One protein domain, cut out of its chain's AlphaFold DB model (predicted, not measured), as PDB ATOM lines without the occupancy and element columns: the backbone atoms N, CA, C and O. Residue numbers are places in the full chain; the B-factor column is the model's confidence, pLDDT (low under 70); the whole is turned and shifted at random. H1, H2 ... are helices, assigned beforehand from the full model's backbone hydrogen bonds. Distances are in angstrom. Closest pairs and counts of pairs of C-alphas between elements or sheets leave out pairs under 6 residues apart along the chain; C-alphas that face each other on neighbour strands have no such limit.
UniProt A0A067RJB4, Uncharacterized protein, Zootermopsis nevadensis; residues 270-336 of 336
ATOM      1  N   ASP A 270     184.258 116.445 160.076       72.44
ATOM      2  CA  ASP A 270     182.952 116.909 159.569       72.44
ATOM      3  C   ASP A 270     182.206 117.839 160.553       72.44
ATOM      4  O   ASP A 270     181.204 118.477 160.214       72.44
ATOM      5  N   MET A 271     182.679 117.931 161.800       66.19
ATOM      6  CA  MET A 271     182.033 118.670 162.889       66.19
ATOM      7  C   MET A 271     182.053 120.205 162.731       66.19
ATOM      8  O   MET A 271     181.033 120.819 163.055       66.19
ATOM      9  N   PRO A 272     183.105 120.852 162.174       66.50
ATOM     10  CA  PRO A 272     183.063 122.281 161.852       66.50
ATOM     11  C   PRO A 272     181.943 122.623 160.861       66.50
ATOM     12  O   PRO A 272     181.299 123.665 160.963       66.50
ATOM     13  N   GLU A 273     181.682 121.729 159.907       70.06
ATOM     14  CA  GLU A 273     180.672 121.928 158.872       70.06
ATOM     15  C   GLU A 273     179.255 121.668 159.405       70.06
ATOM     16  O   GLU A 273     178.312 122.366 159.030       70.06
ATOM     17  N   ALA A 274     179.107 120.738 160.354       63.16
ATOM     18  CA  ALA A 274     177.873 120.544 161.113       63.16
ATOM     19  C   ALA A 274     177.561 121.726 162.052       63.16
ATOM     20  O   ALA A 274     176.425 122.199 162.061       63.16
ATOM     21  N   MET A 275     178.554 122.251 162.786       68.75
ATOM     22  CA  MET A 275     178.385 123.446 163.629       68.75
ATOM     23  C   MET A 275     178.022 124.667 162.789       68.75
ATOM     24  O   MET A 275     177.070 125.365 163.120       68.75
ATOM     25  N   LYS A 276     178.679 124.861 161.639       78.75
ATOM     26  CA  LYS A 276     178.335 125.941 160.710       78.75
ATOM     27  C   LYS A 276     176.891 125.845 160.208       78.75
ATOM     28  O   LYS A 276     176.204 126.853 160.158       78.75
ATOM     29  N   ARG A 277     176.393 124.645 159.884       71.06
ATOM     30  CA  ARG A 277     174.984 124.461 159.485       71.06
ATOM     31  C   ARG A 277     174.007 124.794 160.612       71.06
ATOM     32  O   ARG A 277     172.926 125.300 160.325       71.06
ATOM     33  N   ILE A 278     174.365 124.503 161.862       67.12
ATOM     34  CA  ILE A 278     173.549 124.849 163.032       67.12
ATOM     35  C   ILE A 278     173.563 126.363 163.256       67.12
ATOM     36  O   ILE A 278     172.494 126.938 163.434       67.12
ATOM     37  N   ASP A 279     174.721 127.017 163.177       73.06
ATOM     38  CA  ASP A 279     174.825 128.476 163.293       73.06
ATOM     39  C   ASP A 279     174.072 129.187 162.164       73.06
ATOM     40  O   ASP A 279     173.262 130.073 162.431       73.06
ATOM     41  N   ASP A 280     174.241 128.747 160.912       81.94
ATOM     42  CA  ASP A 280     173.528 129.291 159.752       81.94
ATOM     43  C   ASP A 280     172.002 129.107 159.898       81.94
ATOM     44  O   ASP A 280     171.221 130.004 159.571       81.94
ATOM     45  N   TYR A 281     171.558 127.960 160.426       72.62
ATOM     46  CA  TYR A 281     170.145 127.699 160.718       72.62
ATOM     47  C   TYR A 281     169.616 128.589 161.848       72.62
ATOM     48  O   TYR A 281     168.529 129.150 161.728       72.62
ATOM     49  N   SER A 282     170.398 128.761 162.912       67.44
ATOM     50  CA  SER A 282     170.060 129.595 164.070       67.44
ATOM     51  C   SER A 282     169.949 131.067 163.679       67.44
ATOM     52  O   SER A 282     168.977 131.734 164.029       67.44
ATOM     53  N   GLN A 283     170.902 131.558 162.884       81.56
ATOM     54  CA  GLN A 283     170.902 132.914 162.348       81.56
ATOM     55  C   GLN A 283     169.703 133.144 161.424       81.56
ATOM     56  O   GLN A 283     169.043 134.179 161.510       81.56
ATOM     57  N   LYS A 284     169.381 132.170 160.567       86.25
ATOM     58  CA  LYS A 284     168.198 132.240 159.705       86.25
ATOM     59  C   LYS A 284     166.908 132.317 160.526       86.25
ATOM     60  O   LYS A 284     166.073 133.168 160.239       86.25
ATOM     61  N   LEU A 285     166.772 131.490 161.564       77.19
ATOM     62  CA  LEU A 285     165.614 131.513 162.463       77.19
ATOM     63  C   LEU A 285     165.481 132.856 163.191       77.19
ATOM     64  O   LEU A 285     164.377 133.371 163.355       77.19
ATOM     65  N   TYR A 286     166.609 133.431 163.609       80.31
ATOM     66  CA  TYR A 286     166.646 134.734 164.261       80.31
ATOM     67  C   TYR A 286     166.171 135.855 163.327       80.31
ATOM     68  O   TYR A 286     165.331 136.662 163.723       80.31
ATOM     69  N   GLU A 287     166.654 135.895 162.083       86.69
ATOM     70  CA  GLU A 287     166.202 136.889 161.098       86.69
ATOM     71  C   GLU A 287     164.727 136.689 160.705       86.69
ATOM     72  O   GLU A 287     164.000 137.667 160.524       86.69
ATOM     73  N   GLU A 288     164.249 135.441 160.633       86.75
ATOM     74  CA  GLU A 288     162.828 135.131 160.418       86.75
ATOM     75  C   GLU A 288     161.956 135.653 161.570       86.75
ATOM     76  O   GLU A 288     160.993 136.380 161.322       86.75
ATOM     77  N   MET A 289     162.331 135.373 162.824       77.12
ATOM     78  CA  MET A 289     161.632 135.889 164.007       77.12
ATOM     79  C   MET A 289     161.676 137.413 164.089       77.12
ATOM     80  O   MET A 289     160.686 138.044 164.454       77.12
ATOM     81  N   LYS A 290     162.807 138.028 163.742       84.44
ATOM     82  CA  LYS A 290     162.943 139.486 163.713       84.44
ATOM     83  C   LYS A 290     162.030 140.110 162.657       84.44
ATOM     84  O   LYS A 290     161.364 141.100 162.943       84.44
ATOM     85  N   SER A 291     161.944 139.510 161.469       82.88
ATOM     86  CA  SER A 291     161.017 139.949 160.421       82.88
ATOM     87  C   SER A 291     159.552 139.771 160.831       82.88
ATOM     88  O   SER A 291     158.717 140.621 160.526       82.88
ATOM     89  N   GLU A 292     159.223 138.689 161.538       82.31
ATOM     90  CA  GLU A 292     157.883 138.465 162.085       82.31
ATOM     91  C   GLU A 292     157.535 139.494 163.170       82.31
ATOM     92  O   GLU A 292     156.438 140.051 163.160       82.31
ATOM     93  N   LEU A 293     158.491 139.827 164.040       76.94
ATOM     94  CA  LEU A 293     158.344 140.879 165.043       76.94
ATOM     95  C   LEU A 293     158.106 142.251 164.393       76.94
ATOM     96  O   LEU A 293     157.209 142.977 164.813       76.94
ATOM     97  N   GLU A 294     158.870 142.599 163.353       83.69
ATOM     98  CA  GLU A 294     158.684 143.850 162.607       83.69
ATOM     99  C   GLU A 294     157.295 143.920 161.957       83.69
ATOM    100  O   GLU A 294     156.624 144.948 162.062       83.69
ATOM    101  N   LYS A 295     156.810 142.816 161.371       85.00
ATOM    102  CA  LYS A 295     155.441 142.733 160.838       85.00
ATOM    103  C   LYS A 295     154.388 142.928 161.922       85.00
ATOM    104  O   LYS A 295     153.464 143.704 161.721       85.00
ATOM    105  N   LEU A 296     154.539 142.270 163.071       77.06
ATOM    106  CA  LEU A 296     153.596 142.401 164.184       77.06
ATOM    107  C   LEU A 296     153.573 143.821 164.755       77.06
ATOM    108  O   LEU A 296     152.505 144.318 165.093       77.06
ATOM    109  N   MET A 297     154.723 144.495 164.819       74.19
ATOM    110  CA  MET A 297     154.796 145.899 165.228       74.19
ATOM    111  C   MET A 297     154.128 146.842 164.217       74.19
ATOM    112  O   MET A 297     153.528 147.846 164.603       74.19
ATOM    113  N   ASP A 298     154.238 146.559 162.921       79.00
ATOM    114  CA  ASP A 298     153.568 147.346 161.885       79.00
ATOM    115  C   ASP A 298     152.062 147.062 161.820       79.00
ATOM    116  O   ASP A 298     151.275 147.992 161.626       79.00
ATOM    117  N   ASP A 299     151.643 145.823 162.076       74.06
ATOM    118  CA  ASP A 299     150.244 145.452 162.265       74.06
ATOM    119  C   ASP A 299     149.667 146.141 163.509       74.06
ATOM    120  O   ASP A 299     148.611 146.760 163.418       74.06
ATOM    121  N   GLU A 300     150.376 146.138 164.642       69.25
ATOM    122  CA  GLU A 300     149.992 146.849 165.872       69.25
ATOM    123  C   GLU A 300     149.808 148.350 165.616       69.25
ATOM    124  O   GLU A 300     148.757 148.905 165.926       69.25
ATOM    125  N   LYS A 301     150.754 149.002 164.929       74.19
ATOM    126  CA  LYS A 301     150.608 150.411 164.517       74.19
ATOM    127  C   LYS A 301     149.444 150.631 163.557       74.19
ATOM    128  O   LYS A 301     148.886 151.728 163.512       74.19
ATOM    129  N   THR A 302     149.119 149.643 162.728       72.06
ATOM    130  CA  THR A 302     147.980 149.706 161.809       72.06
ATOM    131  C   THR A 302     146.674 149.557 162.590       72.06
ATOM    132  O   THR A 302     145.736 150.306 162.326       72.06
ATOM    133  N   TYR A 303     146.628 148.691 163.606       63.50
ATOM    134  CA  TYR A 303     145.492 148.534 164.514       63.50
ATOM    135  C   TYR A 303     145.280 149.751 165.417       63.50
ATOM    136  O   TYR A 303     144.145 150.195 165.556       63.50
ATOM    137  N   ASP A 304     146.346 150.357 165.935       61.84
ATOM    138  CA  ASP A 304     146.273 151.582 166.742       61.84
ATOM    139  C   ASP A 304     145.771 152.793 165.939       61.84
ATOM    140  O   ASP A 304     145.173 153.717 166.492       61.84
ATOM    141  N   LYS A 305     145.975 152.791 164.615       66.56
ATOM    142  CA  LYS A 305     145.434 153.812 163.700       66.56
ATOM    143  C   LYS A 305     143.964 153.589 163.339       66.56
ATOM    144  O   LYS A 305     143.338 154.508 162.809       66.56
ATOM    145  N   LEU A 306     143.399 152.413 163.616       62.81
ATOM    146  CA  LEU A 306     141.984 152.129 163.380       62.81
ATOM    147  C   LEU A 306     141.142 152.690 164.534       62.81
ATOM    148  O   LEU A 306     140.732 151.976 165.444       62.81
ATOM    149  N   THR A 307     140.832 153.985 164.484       55.97
ATOM    150  CA  THR A 307     139.801 154.586 165.344       55.97
ATOM    151  C   THR A 307     138.436 154.577 164.654       55.97
ATOM    152  O   THR A 307     138.276 155.170 163.589       55.97
ATOM    153  N   GLY A 308     137.432 153.964 165.293       63.22
ATOM    154  CA  GLY A 308     136.033 153.967 164.841       63.22
ATOM    155  C   GLY A 308     135.566 152.656 164.188       63.22
ATOM    156  O   GLY A 308     136.098 151.584 164.466       63.22
ATOM    157  N   THR A 309     134.548 152.744 163.325       57.03
ATOM    158  CA  THR A 309     133.760 151.630 162.741       57.03
ATOM    159  C   THR A 309     134.569 150.540 162.017       57.03
ATOM    160  O   THR A 309     134.057 149.442 161.786       57.03
ATOM    161  N   GLU A 310     135.828 150.803 161.670       57.47
ATOM    162  CA  GLU A 310     136.731 149.831 161.045       57.47
ATOM    163  C   GLU A 310     137.298 148.812 162.050       57.47
ATOM    164  O   GLU A 310     137.374 147.625 161.723       57.47
ATOM    165  N   TYR A 311     137.581 149.221 163.295       59.66
ATOM    166  CA  TYR A 311     137.978 148.314 164.384       59.66
ATOM    167  C   TYR A 311     136.853 147.320 164.715       59.66
ATOM    168  O   TYR A 311     137.080 146.111 164.807       59.66
ATOM    169  N   ASP A 312     135.608 147.801 164.771       61.69
ATOM    170  CA  ASP A 312     134.431 146.952 164.989       61.69
ATOM    171  C   ASP A 312     134.242 145.921 163.867       61.69
ATOM    172  O   ASP A 312     133.851 144.779 164.122       61.69
ATOM    173  N   ASN A 313     134.576 146.280 162.622       71.25
ATOM    174  CA  ASN A 313     134.537 145.359 161.487       71.25
ATOM    175  C   ASN A 313     135.605 144.258 161.586       71.25
ATOM    176  O   ASN A 313     135.318 143.101 161.261       71.25
ATOM    177  N   VAL A 314     136.811 144.581 162.065       67.12
ATOM    178  CA  VAL A 314     137.876 143.590 162.292       67.12
ATOM    179  C   VAL A 314     137.506 142.647 163.440       67.12
ATOM    180  O   VAL A 314     137.577 141.427 163.277       67.12
ATOM    181  N   VAL A 315     137.009 143.176 164.563       69.00
ATOM    182  CA  VAL A 315     136.531 142.362 165.697       69.00
ATOM    183  C   VAL A 315     135.368 141.454 165.279       69.00
ATOM    184  O   VAL A 315     135.288 140.297 165.703       69.00
ATOM    185  N   LYS A 316     134.476 141.934 164.404       74.56
ATOM    186  CA  LYS A 316     133.363 141.143 163.862       74.56
ATOM    187  C   LYS A 316     133.845 140.005 162.958       74.56
ATOM    188  O   LYS A 316     133.374 138.879 163.125       74.56
ATOM    189  N   LYS A 317     134.820 140.256 162.073       76.25
ATOM    190  CA  LYS A 317     135.449 139.211 161.243       76.25
ATOM    191  C   LYS A 317     136.189 138.174 162.090       76.25
ATOM    192  O   LYS A 317     136.031 136.981 161.855       76.25
ATOM    193  N   TYR A 318     136.916 138.602 163.124       74.50
ATOM    194  CA  TYR A 318     137.577 137.687 164.061       74.50
ATOM    195  C   TYR A 318     136.571 136.773 164.780       74.50
ATOM    196  O   TYR A 318     136.771 135.559 164.848       74.50
ATOM    197  N   LYS A 319     135.449 137.325 165.266       70.88
ATOM    198  CA  LYS A 319     134.380 136.526 165.889       70.88
ATOM    199  C   LYS A 319     133.768 135.512 164.916       70.88
ATOM    200  O   LYS A 319     133.526 134.382 165.331       70.88
ATOM    201  N   GLN A 320     133.568 135.879 163.649       76.25
ATOM    202  CA  GLN A 320     133.079 134.957 162.614       76.25
ATOM    203  C   GLN A 320     134.076 133.825 162.330       76.25
ATOM    204  O   GLN A 320     133.696 132.659 162.400       76.25
ATOM    205  N   CYS A 321     135.359 134.136 162.115       73.88
ATOM    206  CA  CYS A 321     136.385 133.110 161.899       73.88
ATOM    207  C   CYS A 321     136.526 132.166 163.103       73.88
ATOM    208  O   CYS A 321     136.695 130.961 162.932       73.88
ATOM    209  N   LYS A 322     136.405 132.684 164.332       71.19
ATOM    210  CA  LYS A 322     136.451 131.869 165.556       71.19
ATOM    211  C   LYS A 322     135.247 130.930 165.685       71.19
ATOM    212  O   LYS A 322     135.400 129.806 166.152       71.19
ATOM    213  N   GLN A 323     134.062 131.365 165.257       73.31
ATOM    214  CA  GLN A 323     132.872 130.508 165.208       73.31
ATOM    215  C   GLN A 323     133.007 129.403 164.157       73.31
ATOM    216  O   GLN A 323     132.702 128.251 164.459       73.31
ATOM    217  N   GLU A 324     133.519 129.717 162.964       75.19
ATOM    218  CA  GLU A 324     133.783 128.703 161.935       75.19
ATOM    219  C   GLU A 324     134.840 127.687 162.371       75.19
ATOM    220  O   GLU A 324     134.688 126.493 162.113       75.19
ATOM    221  N   LEU A 325     135.895 128.141 163.052       72.19
ATOM    222  CA  LEU A 325     136.939 127.262 163.571       72.19
ATOM    223  C   LEU A 325     136.367 126.313 164.628       72.19
ATOM    224  O   LEU A 325     136.568 125.108 164.527       72.19
ATOM    225  N   ASN A 326     135.568 126.818 165.571       70.19
ATOM    226  CA  ASN A 326     134.898 125.979 166.567       70.19
ATOM    227  C   ASN A 326     133.927 124.971 165.939       70.19
ATOM    228  O   ASN A 326     133.888 123.823 166.370       70.19
ATOM    229  N   TYR A 327     133.168 125.375 164.916       78.94
ATOM    230  CA  TYR A 327     132.275 124.471 164.192       78.94
ATOM    231  C   TYR A 327     133.053 123.354 163.486       78.94
ATOM    232  O   TYR A 327     132.702 122.186 163.616       78.94
ATOM    233  N   LYS A 328     134.148 123.685 162.793       77.81
ATOM    234  CA  LYS A 328     134.996 122.691 162.115       77.81
ATOM    235  C   LYS A 328     135.686 121.748 163.101       77.81
ATOM    236  O   LYS A 328     135.743 120.553 162.838       77.81
ATOM    237  N   THR A 329     136.156 122.258 164.239       69.31
ATOM    238  CA  THR A 329     136.728 121.436 165.316       69.31
ATOM    239  C   THR A 329     135.681 120.512 165.935       69.31
ATOM    240  O   THR A 329     135.977 119.353 166.197       69.31
ATOM    241  N   TRP A 330     134.444 120.986 166.125       83.12
ATOM    242  CA  TRP A 330     133.342 120.138 166.584       83.12
ATOM    243  C   TRP A 330     133.029 119.022 165.575       83.12
ATOM    244  O   TRP A 330     133.010 117.860 165.956       83.12
ATOM    245  N   VAL A 331     132.899 119.347 164.283       72.94
ATOM    246  CA  VAL A 331     132.681 118.350 163.216       72.94
ATOM    247  C   VAL A 331     133.808 117.314 163.166       72.94
ATOM    248  O   VAL A 331     133.539 116.132 162.987       72.94
ATOM    249  N   LEU A 332     135.065 117.734 163.338       60.59
ATOM    250  CA  LEU A 332     136.210 116.819 163.380       60.59
ATOM    251  C   LEU A 332     136.166 115.873 164.585       60.59
ATOM    252  O   LEU A 332     136.500 114.705 164.428       60.59
ATOM    253  N   ASN A 333     135.726 116.355 165.748       59.72
ATOM    254  CA  ASN A 333     135.597 115.537 166.957       59.72
ATOM    255  C   ASN A 333     134.389 114.586 166.917       59.72
ATOM    256  O   ASN A 333     134.417 113.553 167.570       59.72
ATOM    257  N   GLU A 334     133.333 114.916 166.170       60.47
ATOM    258  CA  GLU A 334     132.166 114.036 165.986       60.47
ATOM    259  C   GLU A 334     132.423 112.941 164.924       60.47
ATOM    260  O   GLU A 334     131.719 111.936 164.872       60.47
ATOM    261  N   LEU A 335     133.421 113.152 164.054       49.72
ATOM    262  CA  LEU A 335     133.851 112.217 163.004       49.72
ATOM    263  C   LEU A 335     135.019 111.303 163.426       49.72
ATOM    264  O   LEU A 335     135.372 110.411 162.649       49.72
ATOM    265  N   SER A 336     135.624 111.525 164.601       39.69
ATOM    266  CA  SER A 336     136.675 110.674 165.189       39.69
ATOM    267  C   SER A 336     136.100 109.669 166.178       39.69
ATOM    268  O   SER A 336     136.470 108.480 166.092       39.69
TER     269      SER A 336
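AT A GLANCE: This is residues 270 to 336 of the 336 residues of an uncharacterized protein of Zootermopsis nevadensis (UniProt A0A067RJB4). What shape is this? Two long helices, H1 and H2, make a flat, open V, with a tight link at its corner; residues 270 to 302 and 315 to 336 stand free as its arms. What makes it up? The printed part has 67 residues with two named helices, H1 then H2, and no named strand. It is all helix and extended, with a radius of gyration of the C-alphas of 20.6 A and spans of 57 by 44 by 6 A.

IN THESE COORDINATES: Where is the longest helix? H1, residues 271 to 304, measures 48.8 A and begins with C-alpha 271 at (182.033, 118.670, 162.889). Where is H2? H2, residues 309 to 334, measures 37.8 A and ends with C-alpha 334 at (132.166, 114.036, 165.986).

HOW THE PARTS SIT: How near are they? H1 and H2 are close but not clearly touching; their closest C-alphas, of Tyr 303 and Tyr 311, are 7.5 A apart. How are they tilted? They run opposite ways at a steep tilt of 52 degrees. And their backbones? In both, every O i to N i+4 pair is within hydrogen-bond range.

THE WHOLE: How large is it? The C-alphas farthest apart, of Asp 270 and Thr 309, are 60.3 A apart. Is it continuous? The printed part has no cut. Where is confidence low? Residues under 70 include 303 to 312.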